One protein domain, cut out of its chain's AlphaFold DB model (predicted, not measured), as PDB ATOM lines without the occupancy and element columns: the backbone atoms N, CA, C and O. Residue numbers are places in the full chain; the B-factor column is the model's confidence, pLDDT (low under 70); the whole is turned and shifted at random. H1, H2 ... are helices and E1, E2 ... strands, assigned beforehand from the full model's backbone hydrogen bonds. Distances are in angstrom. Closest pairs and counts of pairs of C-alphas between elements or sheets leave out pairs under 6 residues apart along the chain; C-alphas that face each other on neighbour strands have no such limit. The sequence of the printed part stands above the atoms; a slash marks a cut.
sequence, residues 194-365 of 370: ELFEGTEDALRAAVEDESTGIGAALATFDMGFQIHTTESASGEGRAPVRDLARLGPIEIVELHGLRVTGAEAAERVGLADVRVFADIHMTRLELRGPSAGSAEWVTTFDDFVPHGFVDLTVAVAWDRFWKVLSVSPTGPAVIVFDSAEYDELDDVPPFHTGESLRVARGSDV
ATOM      1  N   GLU A 194     -48.473 -31.156  23.764       89.94
ATOM      2  CA  GLU A 194     -48.631 -31.384  25.209       89.94
ATOM      3  C   GLU A 194     -47.977 -32.708  25.651       89.94
ATOM      4  O   GLU A 194     -47.386 -32.797  26.732       89.94
ATOM      5  N   LEU A 195     -48.076 -33.746  24.810       90.38
ATOM      6  CA  LEU A 195     -47.392 -35.023  25.019       90.38
ATOM      7  C   LEU A 195     -45.877 -34.885  24.905       90.38
ATOM      8  O   LEU A 195     -45.150 -35.503  25.683       90.38
ATOM      9  N   PHE A 196     -45.413 -34.096  23.941       91.38
ATOM     10  CA  PHE A 196     -44.004 -33.841  23.703       91.38
ATOM     11  C   PHE A 196     -43.365 -33.142  24.906       91.38
ATOM     12  O   PHE A 196     -42.424 -33.685  25.479       91.38
ATOM     13  N   GLU A 197     -43.939 -32.023  25.356       90.50
ATOM     14  CA  GLU A 197     -43.467 -31.262  26.523       90.50
ATOM     15  C   GLU A 197     -43.438 -32.139  27.788       90.50
ATOM     16  O   GLU A 197     -42.422 -32.234  28.474       90.50
ATOM     17  N   GLY A 198     -44.519 -32.886  28.053       89.00
ATOM     18  CA  GLY A 198     -44.573 -33.792  29.205       89.00
ATOM     19  C   GLY A 198     -43.578 -34.958  29.133       89.00
ATOM     20  O   GLY A 198     -43.124 -35.447  30.169       89.00
ATOM     21  N   THR A 199     -43.233 -35.413  27.927       91.31
ATOM     22  CA  THR A 199     -42.231 -36.466  27.715       91.31
ATOM     23  C   THR A 199     -40.817 -35.921  27.880       91.31
ATOM     24  O   THR A 199     -39.992 -36.591  28.495       91.31
ATOM     25  N   GLU A 200     -40.539 -34.718  27.381       91.25
ATOM     26  CA  GLU A 200     -39.246 -34.044  27.532       91.25
ATOM     27  C   GLU A 200     -38.918 -33.779  29.009       91.25
ATOM     28  O   GLU A 200     -37.821 -34.109  29.467       91.25
ATOM     29  N   ASP A 201     -39.887 -33.287  29.787       89.81
ATOM     30  CA  ASP A 201     -39.732 -33.081  31.233       89.81
ATOM     31  C   ASP A 201     -39.384 -34.391  31.961       89.81
ATOM     32  O   ASP A 201     -38.460 -34.448  32.778       89.81
ATOM     33  N   ALA A 202     -40.110 -35.470  31.648       89.62
ATOM     34  CA  ALA A 202     -39.870 -36.782  32.241       89.62
ATOM     35  C   ALA A 202     -38.524 -37.380  31.808       89.62
ATOM     36  O   ALA A 202     -37.852 -38.029  32.609       89.62
ATOM     37  N   LEU A 203     -38.119 -37.149  30.557       89.44
ATOM     38  CA  LEU A 203     -36.823 -37.554  30.028       89.44
ATOM     39  C   LEU A 203     -35.686 -36.862  30.766       89.44
ATOM     40  O   LEU A 203     -34.775 -37.546  31.219       89.44
ATOM     41  N   ARG A 204     -35.757 -35.539  30.938       89.12
ATOM     42  CA  ARG A 204     -34.744 -34.774  31.672       89.12
ATOM     43  C   ARG A 204     -34.577 -35.312  33.093       89.12
ATOM     44  O   ARG A 204     -33.463 -35.630  33.497       89.12
ATOM     45  N   ALA A 205     -35.689 -35.530  33.795       88.81
ATOM     46  CA  ALA A 205     -35.669 -36.109  35.136       88.81
ATOM     47  C   ALA A 205     -35.083 -37.534  35.164       88.81
ATOM     48  O   ALA A 205     -34.293 -37.860  36.047       88.81
ATOM     49  N   ALA A 206     -35.447 -38.389  34.201       87.06
ATOM     50  CA  ALA A 206     -34.940 -39.760  34.137       87.06
ATOM     51  C   ALA A 206     -33.439 -39.810  33.828       87.06
ATOM     52  O   ALA A 206     -32.714 -40.643  34.361       87.06
ATOM     53  N   VAL A 207     -32.973 -38.917  32.965       84.06
ATOM     54  CA  VAL A 207     -31.576 -38.822  32.556       84.06
ATOM     55  C   VAL A 207     -30.680 -38.337  33.704       84.06
ATOM     56  O   VAL A 207     -29.564 -38.833  33.850       84.06
ATOM     57  N   GLU A 208     -31.174 -37.428  34.546       83.56
ATOM     58  CA  GLU A 208     -30.469 -36.946  35.744       83.56
ATOM     59  C   GLU A 208     -30.438 -37.976  36.893       83.56
ATOM     60  O   GLU A 208     -29.564 -37.912  37.760       83.56
ATOM     61  N   ASP A 209     -31.368 -38.934  36.912       84.69
ATOM     62  CA  ASP A 209     -31.477 -39.955  37.956       84.69
ATOM     63  C   ASP A 209     -30.803 -41.279  37.544       84.69
ATOM     64  O   ASP A 209     -31.366 -42.103  36.816       84.69
ATOM     65  N   GLU A 210     -29.601 -41.524  38.085       80.81
ATOM     66  CA  GLU A 210     -28.815 -42.753  37.880       80.81
ATOM     67  C   GLU A 210     -29.544 -44.042  38.309       80.81
ATOM     68  O   GLU A 210     -29.141 -45.134  37.905       80.81
ATOM     69  N   SER A 211     -30.601 -43.956  39.128       81.94
ATOM     70  CA  SER A 211     -31.394 -45.125  39.522       81.94
ATOM     71  C   SER A 211     -32.353 -45.602  38.428       81.94
ATOM     72  O   SER A 211     -32.836 -46.739  38.479       81.94
ATOM     73  N   THR A 212     -32.616 -44.769  37.416       79.06
ATOM     74  CA  THR A 212     -33.451 -45.151  36.279       79.06
ATOM     75  C   THR A 212     -32.667 -45.989  35.271       79.06
ATOM     76  O   THR A 212     -31.443 -45.926  35.186       79.06
ATOM     77  N   GLY A 213     -33.372 -46.777  34.451       73.19
ATOM     78  CA  GLY A 213     -32.729 -47.585  33.409       73.19
ATOM     79  C   GLY A 213     -31.960 -46.748  32.380       73.19
ATOM     80  O   GLY A 213     -30.932 -47.202  31.887       73.19
ATOM     81  N   ILE A 214     -32.431 -45.531  32.079       73.81
ATOM     82  CA  ILE A 214     -31.752 -44.604  31.163       73.81
ATOM     83  C   ILE A 214     -30.573 -43.934  31.853       73.81
ATOM     84  O   ILE A 214     -29.477 -44.010  31.314       73.81
ATOM     85  N   GLY A 215     -30.757 -43.349  33.041       75.06
ATOM     86  CA  GLY A 215     -29.661 -42.735  33.791       75.06
ATOM     87  C   GLY A 215     -28.526 -43.730  34.044       75.06
ATOM     88  O   GLY A 215     -27.371 -43.439  33.747       75.06
ATOM     89  N   ALA A 216     -28.845 -44.962  34.456       73.12
ATOM     90  CA  ALA A 216     -27.860 -46.031  34.614       73.12
ATOM     91  C   ALA A 216     -27.173 -46.413  33.291       73.12
ATOM     92  O   ALA A 216     -25.951 -46.580  33.262       73.12
ATOM     93  N   ALA A 217     -27.927 -46.560  32.195       69.81
ATOM     94  CA  ALA A 217     -27.360 -46.876  30.881       69.81
ATOM     95  C   ALA A 217     -26.433 -45.758  30.377       69.81
ATOM     96  O   ALA A 217     -25.365 -46.053  29.839       69.81
ATOM     97  N   LEU A 218     -26.805 -44.495  30.608       71.81
ATOM     98  CA  LEU A 218     -26.011 -43.322  30.248       71.81
ATOM     99  C   LEU A 218     -24.799 -43.114  31.170       71.81
ATOM    100  O   LEU A 218     -23.771 -42.603  30.735       71.81
ATOM    101  N   ALA A 219     -24.876 -43.546  32.427       68.31
ATOM    102  CA  ALA A 219     -23.762 -43.470  33.367       68.31
ATOM    103  C   ALA A 219     -22.717 -44.572  33.127       68.31
ATOM    104  O   ALA A 219     -21.523 -44.359  33.351       68.31
ATOM    105  N   THR A 220     -23.158 -45.759  32.696       60.41
ATOM    106  CA  THR A 220     -22.292 -46.945  32.606       60.41
ATOM    107  C   THR A 220     -21.818 -47.276  31.199       60.41
ATOM    108  O   THR A 220     -20.770 -47.908  31.098       60.41
ATOM    109  N   PHE A 221     -22.553 -46.880  30.147       59.59
ATOM    110  CA  PHE A 221     -22.263 -47.109  28.717       59.59
ATOM    111  C   PHE A 221     -21.477 -48.397  28.396       59.59
ATOM    112  O   PHE A 221     -20.664 -48.445  27.474       59.59
ATOM    113  N   ASP A 222     -21.804 -49.505  29.065       52.31
ATOM    114  CA  ASP A 222     -21.392 -50.858  28.667       52.31
ATOM    115  C   ASP A 222     -22.360 -51.370  27.579       52.31
ATOM    116  O   ASP A 222     -22.847 -52.498  27.589       52.31
ATOM    117  N   MET A 223     -22.740 -50.477  26.655       49.50
ATOM    118  CA  MET A 223     -23.834 -50.660  25.692       49.50
ATOM    119  C   MET A 223     -23.389 -51.344  24.393       49.50
ATOM    120  O   MET A 223     -24.113 -51.331  23.400       49.50
ATOM    121  N   GLY A 224     -22.210 -51.972  24.377       50.66
ATOM    122  CA  GLY A 224     -21.749 -52.755  23.228       50.66
ATOM    123  C   GLY A 224     -21.691 -51.949  21.925       50.66
ATOM    124  O   GLY A 224     -22.059 -52.460  20.866       50.66
ATOM    125  N   PHE A 225     -21.261 -50.690  21.994       57.84
ATOM    126  CA  PHE A 225     -21.009 -49.886  20.804       57.84
ATOM    127  C   PHE A 225     -19.590 -50.166  20.274       57.84
ATOM    128  O   PHE A 225     -18.728 -50.676  20.989       57.84
ATOM    129  N   GLN A 226     -19.364 -49.905  18.986       56.22
ATOM    130  CA  GLN A 226     -18.053 -50.045  18.349       56.22
ATOM    131  C   GLN A 226     -17.609 -48.672  17.857       56.22
ATOM    132  O   GLN A 226     -18.309 -48.047  17.061       56.22
ATOM    133  N   ILE A 227     -16.445 -48.211  18.308       61.47
ATOM    134  CA  ILE A 227     -15.832 -46.976  17.820       61.47
ATOM    135  C   ILE A 227     -15.242 -47.287  16.439       61.47
ATOM    136  O   ILE A 227     -14.245 -47.998  16.295       61.47
ATOM    137  N   HIS A 228     -15.846 -46.767  15.379       53.31
ATOM    138  CA  HIS A 228     -15.293 -46.915  14.037       53.31
ATOM    139  C   HIS A 228     -14.278 -45.799  13.773       53.31
ATOM    140  O   HIS A 228     -14.638 -44.717  13.328       53.31
ATOM    141  N   THR A 229     -12.995 -46.063  14.034       55.75
ATOM    142  CA  THR A 229     -11.919 -45.172  13.573       55.75
ATOM    143  C   THR A 229     -11.603 -45.469  12.105       55.75
ATOM    144  O   THR A 229     -11.507 -46.637  11.711       55.75
ATOM    145  N   THR A 230     -11.430 -44.429  11.287       48.66
ATOM    146  CA  THR A 230     -11.149 -44.514   9.836       48.66
ATOM    147  C   THR A 230      -9.913 -45.360   9.491       48.66
ATOM    148  O   THR A 230      -9.810 -45.887   8.387       48.66
ATOM    149  N   GLU A 231      -9.013 -45.593  10.447       52.53
ATOM    150  CA  GLU A 231      -7.793 -46.395  10.280       52.53
ATOM    151  C   GLU A 231      -7.997 -47.923  10.383       52.53
ATOM    152  O   GLU A 231      -7.059 -48.702  10.213       52.53
ATOM    153  N   SER A 232      -9.210 -48.410  10.663       47.25
ATOM    154  CA  SER A 232      -9.417 -49.798  11.106       47.25
ATOM    155  C   SER A 232      -9.606 -50.869  10.015       47.25
ATOM    156  O   SER A 232     -10.007 -51.986  10.343       47.25
ATOM    157  N   ALA A 233      -9.280 -50.597   8.748       45.41
ATOM    158  CA  ALA A 233      -9.633 -51.463   7.612       45.41
ATOM    159  C   ALA A 233      -8.611 -52.556   7.197       45.41
ATOM    160  O   ALA A 233      -8.812 -53.193   6.163       45.41
ATOM    161  N   SER A 234      -7.543 -52.837   7.956       49.41
ATOM    162  CA  SER A 234      -6.612 -53.938   7.627       49.41
ATOM    163  C   SER A 234      -6.866 -55.179   8.493       49.41
ATOM    164  O   SER A 234      -6.465 -55.242   9.656       49.41
ATOM    165  N   GLY A 235      -7.568 -56.164   7.931       51.97
ATOM    166  CA  GLY A 235      -7.871 -57.432   8.587       51.97
ATOM    167  C   GLY A 235      -6.709 -58.421   8.524       51.97
ATOM    168  O   GLY A 235      -6.382 -58.885   7.444       51.97
ATOM    169  N   GLU A 236      -6.137 -58.755   9.683       43.59
ATOM    170  CA  GLU A 236      -5.687 -60.103  10.076       43.59
ATOM    171  C   GLU A 236      -5.184 -60.062  11.537       43.59
ATOM    172  O   GLU A 236      -4.308 -59.276  11.885       43.59
ATOM    173  N   GLY A 237      -5.762 -60.888  12.422       59.28
ATOM    174  CA  GLY A 237      -5.203 -61.172  13.757       59.28
ATOM    175  C   GLY A 237      -5.378 -60.124  14.869       59.28
ATOM    176  O   GLY A 237      -4.549 -60.086  15.777       59.28
ATOM    177  N   ARG A 238      -6.419 -59.279  14.850       63.25
ATOM    178  CA  ARG A 238      -6.634 -58.288  15.924       63.25
ATOM    179  C   ARG A 238      -7.013 -58.944  17.256       63.25
ATOM    180  O   ARG A 238      -7.886 -59.810  17.312       63.25
ATOM    181  N   ALA A 239      -6.348 -58.500  18.319       71.88
ATOM    182  CA  ALA A 239      -6.686 -58.840  19.694       71.88
ATOM    183  C   ALA A 239      -8.142 -58.445  20.019       71.88
ATOM    184  O   ALA A 239      -8.671 -57.526  19.389       71.88
ATOM    185  N   PRO A 240      -8.799 -59.108  20.991       79.44
ATOM    186  CA  PRO A 240     -10.101 -58.673  21.486       79.44
ATOM    187  C   PRO A 240     -10.058 -57.199  21.897       79.44
ATOM    188  O   PRO A 240      -9.169 -56.794  22.647       79.44
ATOM    189  N   VAL A 241     -11.022 -56.420  21.415       78.62
ATOM    190  CA  VAL A 241     -11.167 -54.992  21.713       78.62
ATOM    191  C   VAL A 241     -12.461 -54.781  22.495       78.62
ATOM    192  O   VAL A 241     -13.458 -55.454  22.229       78.62
ATOM    193  N   ARG A 242     -12.442 -53.860  23.458       78.44
ATOM    194  CA  ARG A 242     -13.622 -53.308  24.127       78.44
ATOM    195  C   ARG A 242     -13.595 -51.801  23.973       78.44
ATOM    196  O   ARG A 242     -12.632 -51.171  24.392       78.44
ATOM    197  N   ASP A 243     -14.641 -51.245  23.389       75.94
ATOM    198  CA  ASP A 243     -14.848 -49.805  23.359       75.94
ATOM    199  C   ASP A 243     -15.764 -49.430  24.532       75.94
ATOM    200  O   ASP A 243     -16.776 -50.088  24.768       75.94
ATOM    201  N   LEU A 244     -15.362 -48.415  25.293       77.38
ATOM    202  CA  LEU A 244     -16.079 -47.861  26.436       77.38
ATOM    203  C   LEU A 244     -16.311 -46.377  26.187       77.38
ATOM    204  O   LEU A 244     -15.454 -45.693  25.631       77.38
ATOM    205  N   ALA A 245     -17.485 -45.887  26.556       78.00
ATOM    206  CA  ALA A 245     -17.807 -44.472  26.526       78.00
ATOM    207  C   ALA A 245     -18.392 -44.128  27.878       78.00
ATOM    208  O   ALA A 245     -18.930 -44.985  28.573       78.00
ATOM    209  N   ARG A 246     -18.268 -42.874  28.264       82.31
ATOM    210  CA  ARG A 246     -18.897 -42.344  29.453       82.31
ATOM    211  C   ARG A 246     -19.335 -40.931  29.144       82.31
ATOM    212  O   ARG A 246     -18.515 -40.118  28.720       82.31
ATOM    213  N   LEU A 247     -20.608 -40.652  29.385       81.50
ATOM    214  CA  LEU A 247     -21.089 -39.284  29.343       81.50
ATOM    215  C   LEU A 247     -20.671 -38.564  30.623       81.50
ATOM    216  O   LEU A 247     -20.726 -39.116  31.726       81.50
ATOM    217  N   GLY A 248     -20.202 -37.341  30.445       82.19
ATOM    218  CA  GLY A 248     -20.083 -36.350  31.493       82.19
ATOM    219  C   GLY A 248     -21.463 -35.820  31.898       82.19
ATOM    220  O   GLY A 248     -22.485 -36.464  31.647       82.19
ATOM    221  N   PRO A 249     -21.505 -34.649  32.549       83.06
ATOM    222  CA  PRO A 249     -22.758 -33.980  32.863       83.06
ATOM    223  C   PRO A 249     -23.584 -33.758  31.596       83.06
ATOM    224  O   PRO A 249     -23.061 -33.323  30.571       83.06
ATOM    225  N   ILE A 250     -24.871 -34.074  31.682       84.06
ATOM    226  CA  ILE A 250     -25.795 -33.906  30.567       84.06
ATOM    227  C   ILE A 250     -26.272 -32.462  30.572       84.06
ATOM    228  O   ILE A 250     -26.773 -31.969  31.581       84.06
ATOM    229  N   GLU A 251     -26.066 -31.781  29.450       81.25
ATOM    230  CA  GLU A 251     -26.358 -30.357  29.306       81.25
ATOM    231  C   GLU A 251     -27.780 -30.148  28.786       81.25
ATOM    232  O   GLU A 251     -28.521 -29.307  29.298       81.25
ATOM    233  N   ILE A 252     -28.159 -30.912  27.757       84.00
ATOM    234  CA  ILE A 252     -29.415 -30.744  27.023       84.00
ATOM    235  C   ILE A 252     -29.959 -32.119  26.630       84.00
ATOM    236  O   ILE A 252     -29.213 -33.015  26.231       84.00
ATOM    237  N   VAL A 253     -31.278 -32.271  26.724       86.69
ATOM    238  CA  VAL A 253     -32.018 -33.407  26.172       86.69
ATOM    239  C   VAL A 253     -33.033 -32.850  25.187       86.69
ATOM    240  O   VAL A 253     -33.914 -32.095  25.589       86.69
ATOM    241  N   GLU A 254     -32.901 -33.214  23.917       90.69
ATOM    242  CA  GLU A 254     -33.826 -32.830  22.854       90.69
ATOM    243  C   GLU A 254     -34.662 -34.036  22.436       90.69
ATOM    244  O   GLU A 254     -34.146 -35.125  22.177       90.69
ATOM    245  N   LEU A 255     -35.971 -33.836  22.345       91.38
ATOM    246  CA  LEU A 255     -36.886 -34.784  21.730       91.38
ATOM    247  C   LEU A 255     -37.041 -34.385  20.251       91.38
ATOM    248  O   LEU A 255     -37.277 -33.228  19.942       91.38
ATOM    249  N   HIS A 256     -36.877 -35.308  19.309       88.81
ATOM    250  CA  HIS A 256     -36.994 -35.021  17.868       88.81
ATOM    251  C   HIS A 256     -38.263 -35.598  17.245       88.81
ATOM    252  O   HIS A 256     -38.732 -35.130  16.208       88.81
ATOM    253  N   GLY A 257     -38.830 -36.626  17.866       88.44
ATOM    254  CA  GLY A 257     -40.055 -37.247  17.396       88.44
ATOM    255  C   GLY A 257     -40.690 -38.079  18.488       88.44
ATOM    256  O   GLY A 257     -39.987 -38.704  19.278       88.44
ATOM    257  N   LEU A 258     -42.020 -38.101  18.508       91.88
ATOM    258  CA  LEU A 258     -42.810 -38.898  19.435       91.88
ATOM    259  C   LEU A 258     -43.911 -39.617  18.659       91.88
ATOM    260  O   LEU A 258     -44.713 -38.992  17.972       91.88
ATOM    261  N   ARG A 259     -43.952 -40.948  18.743       91.50
ATOM    262  CA  ARG A 259     -44.955 -41.762  18.044       91.50
ATOM    263  C   ARG A 259     -45.624 -42.711  19.014       91.50
ATOM    264  O   ARG A 259     -44.979 -43.623  19.527       91.50
ATOM    265  N   VAL A 260     -46.926 -42.554  19.223       89.25
ATOM    266  CA  VAL A 260     -47.717 -43.488  20.032       89.25
ATOM    267  C   VAL A 260     -48.052 -44.718  19.187       89.25
ATOM    268  O   VAL A 260     -48.687 -44.614  18.142       89.25
ATOM    269  N   THR A 261     -47.607 -45.893  19.630       83.38
ATOM    270  CA  THR A 261     -47.748 -47.166  18.894       83.38
ATOM    271  C   THR A 261     -48.891 -48.052  19.390       83.38
ATOM    272  O   THR A 261     -49.327 -48.944  18.667       83.38
ATOM    273  N   GLY A 262     -49.415 -47.797  20.593       73.06
ATOM    274  CA  GLY A 262     -50.556 -48.521  21.151       73.06
ATOM    275  C   GLY A 262     -51.339 -47.655  22.129       73.06
ATOM    276  O   GLY A 262     -50.788 -47.217  23.135       73.06
ATOM    277  N   ALA A 263     -52.617 -47.407  21.826       63.69
ATOM    278  CA  ALA A 263     -53.510 -46.576  22.641       63.69
ATOM    279  C   ALA A 263     -54.621 -47.371  23.357       63.69
ATOM    280  O   ALA A 263     -55.334 -46.804  24.181       63.69
ATOM    281  N   GLU A 264     -54.780 -48.667  23.060       63.53
ATOM    282  CA  GLU A 264     -55.958 -49.458  23.465       63.53
ATOM    283  C   GLU A 264     -55.796 -50.259  24.774       63.53
ATOM    284  O   GLU A 264     -56.697 -51.008  25.153       63.53
ATOM    285  N   ALA A 265     -54.677 -50.127  25.490       58.97
ATOM    286  CA  ALA A 265     -54.410 -50.888  26.713       58.97
ATOM    287  C   ALA A 265     -54.355 -49.996  27.968       58.97
ATOM    288  O   ALA A 265     -54.316 -48.772  27.888       58.97
ATOM    289  N   ALA A 266     -54.342 -50.628  29.150       71.00
ATOM    290  CA  ALA A 266     -54.148 -49.953  30.443       71.00
ATOM    291  C   ALA A 266     -52.827 -49.159  30.526       71.00
ATOM    292  O   ALA A 266     -52.674 -48.292  31.385       71.00
ATOM    293  N   GLU A 267     -51.906 -49.468  29.619       80.69
ATOM    294  CA  GLU A 267     -50.626 -48.820  29.407       80.69
ATOM    295  C   GLU A 267     -50.542 -48.421  27.931       80.69
ATOM    296  O   GLU A 267     -50.829 -49.225  27.038       80.69
ATOM    297  N   ARG A 268     -50.183 -47.165  27.675       89.50
ATOM    298  CA  ARG A 268     -49.950 -46.640  26.329       89.50
ATOM    299  C   ARG A 268     -48.453 -46.617  26.094       89.50
ATOM    300  O   ARG A 268     -47.710 -46.188  26.968       89.50
ATOM    301  N   VAL A 269     -48.005 -47.065  24.926       91.94
ATOM    302  CA  VAL A 269     -46.570 -47.137  24.615       91.94
ATOM    303  C   VAL A 269     -46.277 -46.417  23.313       91.94
ATOM    304  O   VAL A 269     -46.995 -46.564  22.315       91.94
ATOM    305  N   GLY A 270     -45.197 -45.650  23.320       92.00
ATOM    306  CA  GLY A 270     -44.700 -44.929  22.166       92.00
ATOM    307  C   GLY A 270     -43.188 -44.962  22.084       92.00
ATOM    308  O   GLY A 270     -42.504 -45.377  23.017       92.00
ATOM    309  N   LEU A 271     -42.685 -44.544  20.932       93.00
ATOM    310  CA  LEU A 271     -41.265 -44.387  20.673       93.00
ATOM    311  C   LEU A 271     -40.939 -42.904  20.590       93.00
ATOM    312  O   LEU A 271     -41.655 -42.148  19.928       93.00
ATOM    313  N   ALA A 272     -39.861 -42.525  21.258       92.88
ATOM    314  CA  ALA A 272     -39.301 -41.192  21.239       92.88
ATOM    315  C   ALA A 272     -37.869 -41.240  20.706       92.88
ATOM    316  O   ALA A 272     -37.061 -42.056  21.149       92.88
ATOM    317  N   ASP A 273     -37.576 -40.364  19.756       92.62
ATOM    318  CA  ASP A 273     -36.232 -40.138  19.237       92.62
ATOM    319  C   ASP A 273     -35.604 -38.999  20.043       92.62
ATOM    320  O   ASP A 273     -36.132 -37.888  20.047       92.62
ATOM    321  N   VAL A 274     -34.526 -39.289  20.771       91.62
ATOM    322  CA  VAL A 274     -33.935 -38.400  21.775       91.62
ATOM    323  C   VAL A 274     -32.467 -38.154  21.452       91.62
ATOM    324  O   VAL A 274     -31.721 -39.103  21.201       91.62
ATOM    325  N   ARG A 275     -32.050 -36.891  21.497       91.62
ATOM    326  CA  ARG A 275     -30.651 -36.471  21.432       91.62
ATOM    327  C   ARG A 275     -30.214 -35.964  22.797       91.62
ATOM    328  O   ARG A 275     -30.844 -35.083  23.374       91.62
ATOM    329  N   VAL A 276     -29.141 -36.535  23.322       89.31
ATOM    330  CA  VAL A 276     -28.563 -36.160  24.616       89.31
ATOM    331  C   VAL A 276     -27.220 -35.498  24.367       89.31
ATOM    332  O   VAL A 276     -26.314 -36.144  23.845       89.31
ATOM    333  N   PHE A 277     -27.092 -34.233  24.752       88.94
ATOM    334  CA  PHE A 277     -25.846 -33.477  24.669       88.94
ATOM    335  C   PHE A 277     -25.079 -33.603  25.975       88.94
ATOM    336  O   PHE A 277     -25.612 -33.328  27.055       88.94
ATOM    337  N   ALA A 278     -23.831 -34.034  25.867       88.06
ATOM    338  CA  ALA A 278     -22.938 -34.191  26.995       88.06
ATOM    339  C   ALA A 278     -21.493 -34.219  26.510       88.06
ATOM    340  O   ALA A 278     -21.191 -34.586  25.374       88.06
ATOM    341  N   ASP A 279     -20.580 -33.932  27.421       87.88
ATOM    342  CA  ASP A 279     -19.186 -34.298  27.232       87.88
ATOM    343  C   ASP A 279     -19.055 -35.823  27.106       87.88
ATOM    344  O   ASP A 279     -19.628 -36.565  27.902       87.88
ATOM    345  N   ILE A 280     -18.301 -36.319  26.124       86.81
ATOM    346  CA  ILE A 280     -18.162 -37.762  25.885       86.81
ATOM    347  C   ILE A 280     -16.709 -38.172  26.075       86.81
ATOM    348  O   ILE A 280     -15.837 -37.840  25.275       86.81
ATOM    349  N   HIS A 281     -16.452 -38.948  27.122       86.44
ATOM    350  CA  HIS A 281     -15.177 -39.624  27.319       86.44
ATOM    351  C   HIS A 281     -15.221 -40.985  26.639       86.44
ATOM    352  O   HIS A 281     -16.136 -41.768  26.885       86.44
ATOM    353  N   MET A 282     -14.230 -41.291  25.814       85.44
ATOM    354  CA  MET A 282     -14.138 -42.560  25.107       85.44
ATOM    355  C   MET A 282     -12.835 -43.255  25.425       85.44
ATOM    356  O   MET A 282     -11.769 -42.668  25.302       85.44
ATOM    357  N   THR A 283     -12.911 -44.543  25.719       82.50
ATOM    358  CA  THR A 283     -11.746 -45.353  26.037       82.50
ATOM    359  C   THR A 283     -11.821 -46.672  25.275       82.50
ATOM    360  O   THR A 283     -12.760 -47.447  25.438       82.50
ATOM    361  N   ARG A 284     -10.813 -46.978  24.456       83.50
ATOM    362  CA  ARG A 284     -10.639 -48.309  23.857       83.50
ATOM    363  C   ARG A 284      -9.678 -49.122  24.694       83.50
ATOM    364  O   ARG A 284      -8.565 -48.678  24.970       83.50
ATOM    365  N   LEU A 285     -10.067 -50.346  25.009       83.56
ATOM    366  CA  LEU A 285      -9.233 -51.345  25.653       83.56
ATOM    367  C   LEU A 285      -8.922 -52.472  24.666       83.56
ATOM    368  O   LEU A 285      -9.825 -53.042  24.057       83.56
ATOM    369  N   GLU A 286      -7.658 -52.859  24.551       85.88
ATOM    370  CA  GLU A 286      -7.232 -54.053  23.818       85.88
ATOM    371  C   GLU A 286      -6.683 -55.091  24.788       85.88
ATOM    372  O   GLU A 286      -5.875 -54.780  25.667       85.88
ATOM    373  N   LEU A 287      -7.090 -56.346  24.620       85.94
ATOM    374  CA  LEU A 287      -6.563 -57.442  25.419       85.94
ATOM    375  C   LEU A 287      -5.161 -57.819  24.919       85.94
ATOM    376  O   LEU A 287      -5.012 -58.481  23.890       85.94
ATOM    377  N   ARG A 288      -4.115 -57.434  25.652       84.50
ATOM    378  CA  ARG A 288      -2.732 -57.805  25.327       84.50
ATOM    379  C   ARG A 288      -2.327 -59.083  26.070       84.50
ATOM    380  O   ARG A 288      -2.567 -59.223  27.266       84.50
ATOM    381  N   GLY A 289      -1.672 -59.997  25.346       72.94
ATOM    382  CA  GLY A 289      -0.992 -61.174  25.906       72.94
ATOM    383  C   GLY A 289      -1.590 -62.538  25.526       72.94
ATOM    384  O   GLY A 289      -2.365 -63.100  26.293       72.94
ATOM    385  N   PRO A 290      -1.183 -63.144  24.392       57.12
ATOM    386  CA  PRO A 290      -1.423 -64.567  24.132       57.12
ATOM    387  C   PRO A 290      -0.294 -65.486  24.641       57.12
ATOM    388  O   PRO A 290      -0.429 -66.708  24.616       57.12
ATOM    389  N   SER A 291       0.831 -64.940  25.111       56.47
ATOM    390  CA  SER A 291       1.991 -65.718  25.563       56.47
ATOM    391  C   SER A 291       2.054 -65.844  27.091       56.47
ATOM    392  O   SER A 291       2.339 -64.875  27.785       56.47
ATOM    393  N   ALA A 292       1.864 -67.073  27.582       54.41
ATOM    394  CA  ALA A 292       2.259 -67.563  28.910       54.41
ATOM    395  C   ALA A 292       1.545 -66.987  30.159       54.41
ATOM    396  O   ALA A 292       2.177 -66.786  31.191       54.41
ATOM    397  N   GLY A 293       0.214 -66.854  30.119       67.81
ATOM    398  CA  GLY A 293      -0.618 -67.026  31.326       67.81
ATOM    399  C   GLY A 293      -1.234 -65.783  31.977       67.81
ATOM    400  O   GLY A 293      -1.966 -65.946  32.948       67.81
ATOM    401  N   SER A 294      -1.026 -64.576  31.448       71.00
ATOM    402  CA  SER A 294      -1.760 -63.380  31.889       71.00
ATOM    403  C   SER A 294      -2.236 -62.569  30.689       71.00
ATOM    404  O   SER A 294      -1.420 -62.116  29.889       71.00
ATOM    405  N   ALA A 295      -3.550 -62.393  30.576       80.19
ATOM    406  CA  ALA A 295      -4.156 -61.458  29.641       80.19
ATOM    407  C   ALA A 295      -4.567 -60.202  30.420       80.19
ATOM    408  O   ALA A 295      -5.203 -60.315  31.468       80.19
ATOM    409  N   GLU A 296      -4.192 -59.028  29.922       87.56
ATOM    410  CA  GLU A 296      -4.497 -57.740  30.546       87.56
ATOM    411  C   GLU A 296      -5.189 -56.826  29.532       87.56
ATOM    412  O   GLU A 296      -4.814 -56.785  28.358       87.56
ATOM    413  N   TRP A 297      -6.221 -56.110  29.980       83.56
ATOM    414  CA  TRP A 297      -6.854 -55.059  29.189       83.56
ATOM    415  C   TRP A 297      -6.003 -53.800  29.281       83.56
ATOM    416  O   TRP A 297      -5.817 -53.259  30.367       83.56
ATOM    417  N   VAL A 298      -5.494 -53.336  28.144       85.44
ATOM    418  CA  VAL A 298      -4.667 -52.132  28.063       85.44
ATOM    419  C   VAL A 298      -5.431 -51.063  27.304       85.44
ATOM    420  O   VAL A 298      -5.912 -51.325  26.202       85.44
ATOM    421  N   THR A 299      -5.513 -49.860  27.864       85.94
ATOM    422  CA  THR A 299      -6.060 -48.698  27.162       85.94
ATOM    423  C   THR A 299      -5.197 -48.360  25.949       85.94
ATOM    424  O   THR A 299      -4.005 -48.085  26.091       85.94
ATOM    425  N   THR A 300      -5.779 -48.405  24.753       82.62
ATOM    426  CA  THR A 300      -5.100 -48.074  23.489       82.62
ATOM    427  C   THR A 300      -5.600 -46.793  22.848       82.62
ATOM    428  O   THR A 300      -4.906 -46.231  22.004       82.62
ATOM    429  N   PHE A 301      -6.759 -46.307  23.277       81.00
ATOM    430  CA  PHE A 301      -7.309 -45.011  22.908       81.00
ATOM    431  C   PHE A 301      -8.009 -44.444  24.135       81.00
ATOM    432  O   PHE A 301      -8.700 -45.182  24.834       81.00
ATOM    433  N   ASP A 302      -7.789 -43.168  24.400       84.94
ATOM    434  CA  ASP A 302      -8.479 -42.414  25.436       84.94
ATOM    435  C   ASP A 302      -8.645 -41.000  24.898       84.94
ATOM    436  O   ASP A 302      -7.652 -40.332  24.604       84.94
ATOM    437  N   ASP A 303      -9.887 -40.605  24.661       86.50
ATOM    438  CA  ASP A 303     -10.218 -39.360  23.986       86.50
ATOM    439  C   ASP A 303     -11.441 -38.712  24.624       86.50
ATOM    440  O   ASP A 303     -12.207 -39.338  25.365       86.50
ATOM    441  N   PHE A 304     -11.596 -37.430  24.348       86.38
ATOM    442  CA  PHE A 304     -12.602 -36.582  24.943       86.38
ATOM    443  C   PHE A 304     -13.226 -35.708  23.869       86.38
ATOM    444  O   PHE A 304     -12.541 -34.924  23.214       86.38
ATOM    445  N   VAL A 305     -14.540 -35.825  23.730       84.25
ATOM    446  CA  VAL A 305     -15.321 -35.007  22.812       84.25
ATOM    447  C   VAL A 305     -16.142 -34.030  23.642       84.25
ATOM    448  O   VAL A 305     -17.156 -34.442  24.216       84.25
ATOM    449  N   PRO A 306     -15.700 -32.765  23.754       83.94
ATOM    450  CA  PRO A 306     -16.514 -31.743  24.388       83.94
ATOM    451  C   PRO A 306     -17.768 -31.499  23.553       83.94
ATOM    452  O   PRO A 306     -17.687 -31.494  22.323       83.94
ATOM    453  N   HIS A 307     -18.901 -31.274  24.217       83.25
ATOM    454  CA  HIS A 307     -20.178 -30.969  23.555       83.25
ATOM    455  C   HIS A 307     -20.585 -32.000  22.485       83.25
ATOM    456  O   HIS A 307     -21.167 -31.660  21.453       83.25
ATOM    457  N   GLY A 308     -20.260 -33.273  22.720       86.75
ATOM    458  CA  GLY A 308     -20.746 -34.361  21.886       86.75
ATOM    459  C   GLY A 308     -22.243 -34.587  22.085       86.75
ATOM    460  O   GLY A 308     -22.874 -34.054  23.004       86.75
ATOM    461  N   PHE A 309     -22.821 -35.429  21.234       87.88
ATOM    462  CA  PHE A 309     -24.194 -35.867  21.428       87.88
ATOM    463  C   PHE A 309     -24.384 -37.350  21.138       87.88
ATOM    464  O   PHE A 309     -23.633 -37.991  20.395       87.88
ATOM    465  N   VAL A 310     -25.420 -37.888  21.772       86.94
ATOM    466  CA  VAL A 310     -25.870 -39.261  21.609       86.94
ATOM    467  C   VAL A 310     -27.305 -39.255  21.119       86.94
ATOM    468  O   VAL A 310     -28.197 -38.785  21.822       86.94
ATOM    469  N   ASP A 311     -27.523 -39.843  19.949       88.56
ATOM    470  CA  ASP A 311     -28.859 -40.112  19.428       88.56
ATOM    471  C   ASP A 311     -29.304 -41.497  19.895       88.56
ATOM    472  O   ASP A 311     -28.612 -42.502  19.697       88.56
ATOM    473  N   LEU A 312     -30.469 -41.576  20.525       87.62
ATOM    474  CA  LEU A 312     -31.065 -42.839  20.935       87.62
ATOM    475  C   LEU A 312     -32.579 -42.837  20.739       87.62
ATOM    476  O   LEU A 312     -33.247 -41.813  20.821       87.62
ATOM    477  N   THR A 313     -33.126 -44.027  20.517       89.50
ATOM    478  CA  THR A 313     -34.573 -44.239  20.537       89.50
ATOM    479  C   THR A 313     -34.954 -44.872  21.871       89.50
ATOM    480  O   THR A 313     -34.362 -45.877  22.290       89.50
ATOM    481  N   VAL A 314     -35.958 -44.296  22.526       90.88
ATOM    482  CA  VAL A 314     -36.512 -44.781  23.790       90.88
ATOM    483  C   VAL A 314     -37.974 -45.183  23.627       90.88
ATOM    484  O   VAL A 314     -38.716 -44.594  22.844       90.88
ATOM    485  N   ALA A 315     -38.400 -46.173  24.402       91.81
ATOM    486  CA  ALA A 315     -39.800 -46.448  24.662       91.81
ATOM    487  C   ALA A 315     -40.253 -45.582  25.828       91.81
ATOM    488  O   ALA A 315     -39.643 -45.600  26.902       91.81
ATOM    489  N   VAL A 316     -41.356 -44.879  25.615       93.44
ATOM    490  CA  VAL A 316     -42.061 -44.130  26.647       93.44
ATOM    491  C   VAL A 316     -43.356 -44.870  26.935       93.44
ATOM    492  O   VAL A 316     -44.133 -45.160  26.020       93.44
ATOM    493  N   ALA A 317     -43.562 -45.206  28.202       92.75
ATOM    494  CA  ALA A 317     -44.802 -45.785  28.683       92.75
ATOM    495  C   ALA A 317     -45.593 -44.722  29.440       92.75
ATOM    496  O   ALA A 317     -45.054 -44.063  30.331       92.75
ATOM    497  N   TRP A 318     -46.876 -44.599  29.123       91.75
ATOM    498  CA  TRP A 318     -47.819 -43.772  29.859       91.75
ATOM    499  C   TRP A 318     -48.928 -44.616  30.469       91.75
ATOM    500  O   TRP A 318     -49.314 -45.661  29.939       91.75
ATOM    501  N   ASP A 319     -49.499 -44.124  31.561       88.31
ATOM    502  CA  ASP A 319     -50.743 -44.670  32.083       88.31
ATOM    503  C   ASP A 319     -51.960 -44.248  31.234       88.31
ATOM    504  O   ASP A 319     -51.884 -43.481  30.263       88.31
ATOM    505  N   ARG A 320     -53.141 -44.720  31.641       83.31
ATOM    506  CA  ARG A 320     -54.430 -44.328  31.047       83.31
ATOM    507  C   ARG A 320     -54.748 -42.827  31.137       83.31
ATOM    508  O   ARG A 320     -55.661 -42.365  30.457       83.31
ATOM    509  N   PHE A 321     -54.009 -42.057  31.929       84.56
ATOM    510  CA  PHE A 321     -54.152 -40.609  32.077       84.56
ATOM    511  C   PHE A 321     -52.998 -39.836  31.426       84.56
ATOM    512  O   PHE A 321     -52.835 -38.651  31.725       84.56
ATOM    513  N   TRP A 322     -52.205 -40.479  30.558       88.50
ATOM    514  CA  TRP A 322     -51.063 -39.879  29.857       88.50
ATOM    515  C   TRP A 322     -49.952 -39.358  30.783       88.50
ATOM    516  O   TRP A 322     -49.165 -38.498  30.399       88.50
ATOM    517  N   LYS A 323     -49.854 -39.885  32.010       87.44
ATOM    518  CA  LYS A 323     -48.703 -39.663  32.891       87.44
ATOM    519  C   LYS A 323     -47.585 -40.617  32.488       87.44
ATOM    520  O   LYS A 323     -47.831 -41.816  32.372       87.44
ATOM    521  N   VAL A 324     -46.375 -40.095  32.288       90.25
ATOM    522  CA  VAL A 324     -45.198 -40.923  31.990       90.25
ATOM    523  C   VAL A 324     -44.929 -41.838  33.188       90.25
ATOM    524  O   VAL A 324     -44.721 -41.367  34.305       90.25
ATOM    525  N   LEU A 325     -44.976 -43.148  32.954       90.69
ATOM    526  CA  LEU A 325     -44.690 -44.191  33.939       90.69
ATOM    527  C   LEU A 325     -43.223 -44.596  33.906       90.69
ATOM    528  O   LEU A 325     -42.608 -44.816  34.947       90.69
ATOM    529  N   SER A 326     -42.676 -44.738  32.702       90.06
ATOM    530  CA  SER A 326     -41.280 -45.097  32.512       90.06
ATOM    531  C   SER A 326     -40.774 -44.635  31.157       90.06
ATOM    532  O   SER A 326     -41.533 -44.485  30.196       90.06
ATOM    533  N   VAL A 327     -39.463 -44.444  31.098       90.06
ATOM    534  CA  VAL A 327     -38.722 -44.234  29.865       90.06
ATOM    535  C   VAL A 327     -37.588 -45.256  29.851       90.06
ATOM    536  O   VAL A 327     -36.862 -45.398  30.837       90.06
ATOM    537  N   SER A 328     -37.462 -46.020  28.769       88.19
ATOM    538  CA  SER A 328     -36.471 -47.094  28.655       88.19
ATOM    539  C   SER A 328     -35.828 -47.131  27.268       88.19
ATOM    540  O   SER A 328     -36.497 -46.844  26.279       88.19
ATOM    541  N   PRO A 329     -34.538 -47.478  27.146       85.25
ATOM    542  CA  PRO A 329     -33.880 -47.557  25.845       85.25
ATOM    543  C   PRO A 329     -34.404 -48.756  25.039       85.25
ATOM    544  O   PRO A 329     -34.554 -49.852  25.576       85.25
ATOM    545  N   THR A 330     -34.649 -48.578  23.735       85.56
ATOM    546  CA  THR A 330     -35.175 -49.653  22.858       85.56
ATOM    547  C   THR A 330     -34.182 -50.170  21.826       85.56
ATOM    548  O   THR A 330     -34.473 -51.122  21.101       85.56
ATOM    549  N   GLY A 331     -33.014 -49.544  21.710       78.25
ATOM    550  CA  GLY A 331     -32.059 -49.836  20.651       78.25
ATOM    551  C   GLY A 331     -30.646 -49.350  20.959       78.25
ATOM    552  O   GLY A 331     -30.384 -48.881  22.065       78.25
ATOM    553  N   PRO A 332     -29.725 -49.496  19.992       75.19
ATOM    554  CA  PRO A 332     -28.374 -48.981  20.141       75.19
ATOM    555  C   PRO A 332     -28.396 -47.451  20.201       75.19
ATOM    556  O   PRO A 332     -29.149 -46.813  19.467       75.19
ATOM    557  N   ALA A 333     -27.533 -46.894  21.043       79.06
ATOM    558  CA  ALA A 333     -27.202 -45.479  21.029       79.06
ATOM    559  C   ALA A 333     -26.183 -45.188  19.915       79.06
ATOM    560  O   ALA A 333     -25.284 -45.998  19.659       79.06
ATOM    561  N   VAL A 334     -26.326 -44.042  19.261       80.81
ATOM    562  CA  VAL A 334     -25.435 -43.566  18.204       80.81
ATOM    563  C   VAL A 334     -24.671 -42.375  18.743       80.81
ATOM    564  O   VAL A 334     -25.250 -41.325  18.994       80.81
ATOM    565  N   ILE A 335     -23.368 -42.548  18.927       79.38
ATOM    566  CA  ILE A 335     -22.480 -41.443  19.274       79.38
ATOM    567  C   ILE A 335     -22.017 -40.818  17.965       79.38
ATOM    568  O   ILE A 335     -21.462 -41.520  17.111       79.38
ATOM    569  N   VAL A 336     -22.261 -39.524  17.803       74.31
ATOM    570  CA  VAL A 336     -21.833 -38.778  16.622       74.31
ATOM    571  C   VAL A 336     -20.716 -37.841  17.034       74.31
ATOM    572  O   VAL A 336     -20.829 -37.088  17.998       74.31
ATOM    573  N   PHE A 337     -19.616 -37.922  16.296       72.81
ATOM    574  CA  PHE A 337     -18.485 -37.025  16.457       72.81
ATOM    575  C   PHE A 337     -18.597 -35.971  15.384       72.81
ATOM    576  O   PHE A 337     -18.594 -36.303  14.196       72.81
ATOM    577  N   ASP A 338     -18.710 -34.721  15.806       64.81
ATOM    578  CA  ASP A 338     -18.682 -33.618  14.871       64.81
ATOM    579  C   ASP A 338     -17.257 -33.524  14.312       64.81
ATOM    580  O   ASP A 338     -16.299 -33.196  15.020       64.81
ATOM    581  N   SER A 339     -17.065 -33.945  13.062       57.41
ATOM    582  CA  SER A 339     -15.790 -33.722  12.392       57.41
ATOM    583  C   SER A 339     -15.647 -32.219  12.223       57.41
ATOM    584  O   SER A 339     -16.549 -31.601  11.667       57.41
ATOM    585  N   ALA A 340     -14.525 -31.655  12.667       53.78
ATOM    586  CA  ALA A 340     -14.213 -30.221  12.713       53.78
ATOM    587  C   ALA A 340     -14.277 -29.447  11.366       53.78
ATOM    588  O   ALA A 340     -13.716 -28.363  11.263       53.78
ATOM    589  N   GLU A 341     -14.914 -30.000  10.331       55.53
ATOM    590  CA  GLU A 341     -15.104 -29.432   8.995       55.53
ATOM    591  C   GLU A 341     -16.521 -28.875   8.745       55.53
ATOM    592  O   GLU A 341     -16.778 -28.400   7.639       55.53
ATOM    593  N   TYR A 342     -17.440 -28.876   9.724       55.38
ATOM    594  CA  TYR A 342     -18.682 -28.091   9.612       55.38
ATOM    595  C   TYR A 342     -18.373 -26.601   9.822       55.38
ATOM    596  O   TYR A 342     -18.568 -26.025  10.887       55.38
ATOM    597  N   ASP A 343     -17.823 -25.992   8.773       52.16
ATOM    598  CA  ASP A 343     -17.343 -24.606   8.726       52.16
ATOM    599  C   ASP A 343     -18.476 -23.581   8.475       52.16
ATOM    600  O   ASP A 343     -18.216 -22.424   8.138       52.16
ATOM    601  N   GLU A 344     -19.750 -23.960   8.642       55.25
ATOM    602  CA  GLU A 344     -20.896 -23.063   8.447       55.25
ATOM    603  C   GLU A 344     -21.824 -23.069   9.672       55.25
ATOM    604  O   GLU A 344     -22.386 -24.084  10.068       55.25
ATOM    605  N   LEU A 345     -21.958 -21.884  10.271       55.38
ATOM    606  CA  LEU A 345     -22.566 -21.545  11.566       55.38
ATOM    607  C   LEU A 345     -24.050 -21.928  11.783       55.38
ATOM    608  O   LEU A 345     -24.606 -21.492  12.786       55.38
ATOM    609  N   ASP A 346     -24.689 -22.711  10.910       58.28
ATOM    610  CA  ASP A 346     -26.146 -22.942  10.948       58.28
ATOM    611  C   ASP A 346     -26.612 -24.397  10.696       58.28
ATOM    612  O   ASP A 346     -27.813 -24.665  10.800       58.28
ATOM    613  N   ASP A 347     -25.728 -25.360  10.411       67.25
ATOM    614  CA  ASP A 347     -26.165 -26.735  10.119       67.25
ATOM    615  C   ASP A 347     -26.264 -27.590  11.393       67.25
ATOM    616  O   ASP A 347     -25.287 -28.148  11.886       67.25
ATOM    617  N   VAL A 348     -27.487 -27.728  11.920       67.12
ATOM    618  CA  VAL A 348     -27.802 -28.717  12.965       67.12
ATOM    619  C   VAL A 348     -27.548 -30.124  12.400       67.12
ATOM    620  O   VAL A 348     -28.184 -30.490  11.403       67.12
ATOM    621  N   PRO A 349     -26.680 -30.950  13.023       74.88
ATOM    622  CA  PRO A 349     -26.404 -32.297  12.539       74.88
ATOM    623  C   PRO A 349     -27.694 -33.120  12.404       74.88
ATOM    624  O   PRO A 349     -28.538 -33.079  13.311       74.88
ATOM    625  N   PRO A 350     -27.875 -33.894  11.317       81.31
ATOM    626  CA  PRO A 350     -29.082 -34.690  11.126       81.31
ATOM    627  C   PRO A 350     -29.268 -35.691  12.273       81.31
ATOM    628  O   PRO A 350     -28.298 -36.191  12.838       81.31
ATOM    629  N   PHE A 351     -30.517 -35.996  12.630       82.12
ATOM    630  CA  PHE A 351     -30.807 -37.008  13.649       82.12
ATOM    631  C   PHE A 351     -30.578 -38.425  13.114       82.12
ATOM    632  O   PHE A 351     -31.116 -38.809  12.069       82.12
ATOM    633  N   HIS A 352     -29.809 -39.231  13.846       79.69
ATOM    634  CA  HIS A 352     -29.466 -40.595  13.469       79.69
ATOM    635  C   HIS A 352     -30.323 -41.611  14.229       79.69
ATOM    636  O   HIS A 352     -29.961 -42.098  15.296       79.69
ATOM    637  N   THR A 353     -31.451 -42.013  13.638       73.62
ATOM    638  CA  THR A 353     -32.248 -43.116  14.198       73.62
ATOM    639  C   THR A 353     -31.503 -44.453  14.095       73.62
ATOM    640  O   THR A 353     -30.769 -44.720  13.133       73.62
ATOM    641  N   GLY A 354     -31.757 -45.366  15.038       63.84
ATOM    642  CA  GLY A 354     -31.197 -46.723  14.994       63.84
ATOM    643  C   GLY A 354     -31.586 -47.526  13.737       63.84
ATOM    644  O   GLY A 354     -30.888 -48.472  13.361       63.84
ATOM    645  N   GLU A 355     -32.673 -47.151  13.051       65.69
ATOM    646  CA  GLU A 355     -33.080 -47.749  11.772       65.69
ATOM    647  C   GLU A 355     -32.146 -47.354  10.622       65.69
ATOM    648  O   GLU A 355     -31.764 -48.216   9.823       65.69
ATOM    649  N   SER A 356     -31.704 -46.094  10.580       61.19
ATOM    650  CA  SER A 356     -30.793 -45.572   9.551       61.19
ATOM    651  C   SER A 356     -29.478 -46.359   9.487       61.19
ATOM    652  O   SER A 356     -28.965 -46.658   8.406       61.19
ATOM    653  N   LEU A 357     -28.975 -46.808  10.642       57.44
ATOM    654  CA  LEU A 357     -27.759 -47.624  10.736       57.44
ATOM    655  C   LEU A 357     -27.935 -49.068  10.244       57.44
ATOM    656  O   LEU A 357     -26.981 -49.679   9.750       57.44
ATOM    657  N   ARG A 358     -29.141 -49.644  10.352       55.78
ATOM    658  CA  ARG A 358     -29.413 -51.003   9.850       55.78
ATOM    659  C   ARG A 358     -29.436 -51.046   8.325       55.78
ATOM    660  O   ARG A 358     -28.979 -52.032   7.747       55.78
ATOM    661  N   VAL A 359     -29.930 -49.987   7.684       53.75
ATOM    662  CA  VAL A 359     -29.983 -49.885   6.219       53.75
ATOM    663  C   VAL A 359     -28.576 -49.773   5.629       53.75
ATOM    664  O   VAL A 359     -28.257 -50.526   4.710       53.75
ATOM    665  N   ALA A 360     -27.704 -48.948   6.223       49.06
ATOM    666  CA  ALA A 360     -26.313 -48.797   5.780       49.06
ATOM    667  C   ALA A 360     -25.523 -50.124   5.815       49.06
ATOM    668  O   ALA A 360     -24.775 -50.437   4.890       49.06
ATOM    669  N   ARG A 361     -25.745 -50.969   6.835       49.09
ATOM    670  CA  ARG A 361     -25.120 -52.306   6.919       49.09
ATOM    671  C   ARG A 361     -25.662 -53.307   5.891       49.09
ATOM    672  O   ARG A 361     -24.973 -54.270   5.560       49.09
ATOM    673  N   GLY A 362     -26.891 -53.122   5.411       42.09
ATOM    674  CA  GLY A 362     -27.533 -54.018   4.445       42.09
ATOM    675  C   GLY A 362     -27.138 -53.750   2.990       42.09
ATOM    676  O   GLY A 362     -27.061 -54.697   2.201       42.09
ATOM    677  N   SER A 363     -26.866 -52.492   2.636       45.66
ATOM    678  CA  SER A 363     -26.459 -52.093   1.281       45.66
ATOM    679  C   SER A 363     -25.032 -52.528   0.935       45.66
ATOM    680  O   SER A 363     -24.802 -52.996  -0.177       45.66
ATOM    681  N   ASP A 364     -24.103 -52.507   1.895       45.00
ATOM    682  CA  ASP A 364     -22.693 -52.869   1.657       45.00
ATOM    683  C   ASP A 364     -22.451 -54.373   1.426       45.00
ATOM    684  O   ASP A 364     -21.415 -54.785   0.896       45.00
ATOM    685  N   VAL A 365     -23.407 -55.230   1.792       46.66
ATOM    686  CA  VAL A 365     -23.263 -56.691   1.661       46.66
ATOM    687  C   VAL A 365     -23.742 -57.203   0.295       46.66
ATOM    688  O   VAL A 365     -23.358 -58.304  -0.110       46.66
TER     689      VAL A 365
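AT A GLANCE: This is residues 194 to 365 of the 370 residues of an uncharacterized protein of Georgenia satyanarayanai (UniProt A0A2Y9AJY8). A long, twisted sheet, built on three long strands E1, E2 and E3 that each bend sharply, curls round two helices, H1 and H2, joined end to end by a tight link. The short strands E4 and E5 add to the side of E3 away from E2; residues 229 to 237, 339 to 348 and 358 to 365, the last holding most of H3, stick out from this body. The printed part has 172 residues with three named helices and five named strands; along the chain H1 and H2 come first, then the five strands, then H3; the class is mixed, helices and strands, and the branched sheet has four antiparallel neighbour pairs, E1 and E2, E2 and E3, E3 and E4, and E3 and E5. It is only just loose, close to compact, with a radius of gyration of the C-alphas of 18.7 A and spans of 62 by 45 by 36 A.

IN THESE COORDINATES: H1, residues 194 to 208, begins with C-alpha 194 at (-48.631, -31.384, 25.209) and is 21.7 A long. H2 holds residues 213 to 220. E1, residues 241 to 262, measures 39.9 A and bends by 103 degrees at residue 249. E2, residues 267 to 288, measures 48.9 A and bends by 85 degrees at residue 279. E3, residues 296 to 319, measures 48.1 A and bends by 100 degrees at residue 300. E4 holds residues 324 to 329 and E5 residues 334 to 336. H3, residues 354 to 363, is 15.5 A long and ends with C-alpha 363 at (-26.459, -52.093, 1.281).

HOW THE PARTS SIT: E1 to E4 form a meander, each strand the antiparallel neighbour of the one before. In the hairpin E1 and E2, N 254 and O 275 are 2.8 A apart, within hydrogen-bond range. In the hairpin E2 and E3, N 274 and O 312 are at 2.8 A. E3 pairs in a staggered way: E4 is beside residues 314 to 318, with N 315 and O 328 at 2.8 A, and E5 beside residues 310 to 311, with N 334 and O 311 at 2.8 A. H1 is on the sheet; its closest C-alpha pair with E1 is Arg 204 and Val 253, 6.3 A. H2 is on it too, its closest C-alphas with E4 being Ile 214 and Ser 328, 5.9 A. H1 touches H2 with residues 206 to 208 alone, closest at the C-alphas of Val 207 and Gly 215, 4.5 A, at a steep tilt of 40 degrees, the same way. H3 only grazes the sheet with residues 354 to 357 and is apart from H1 and H2. Every O i to N i+4 pair is within hydrogen-bond range in H1 and H2, and 5 of 6 in H3.

THE WHOLE: The C-alphas farthest apart, of Ala 292 and Phe 321, are 62.6 A apart. The printed part has no cut. The links H2 to E1 and E5 to H3 are long. Mean pLDDT of the printed part is 76.1; residues 219 to 238, 338 to 348 and 354 to 365 are among those under 70.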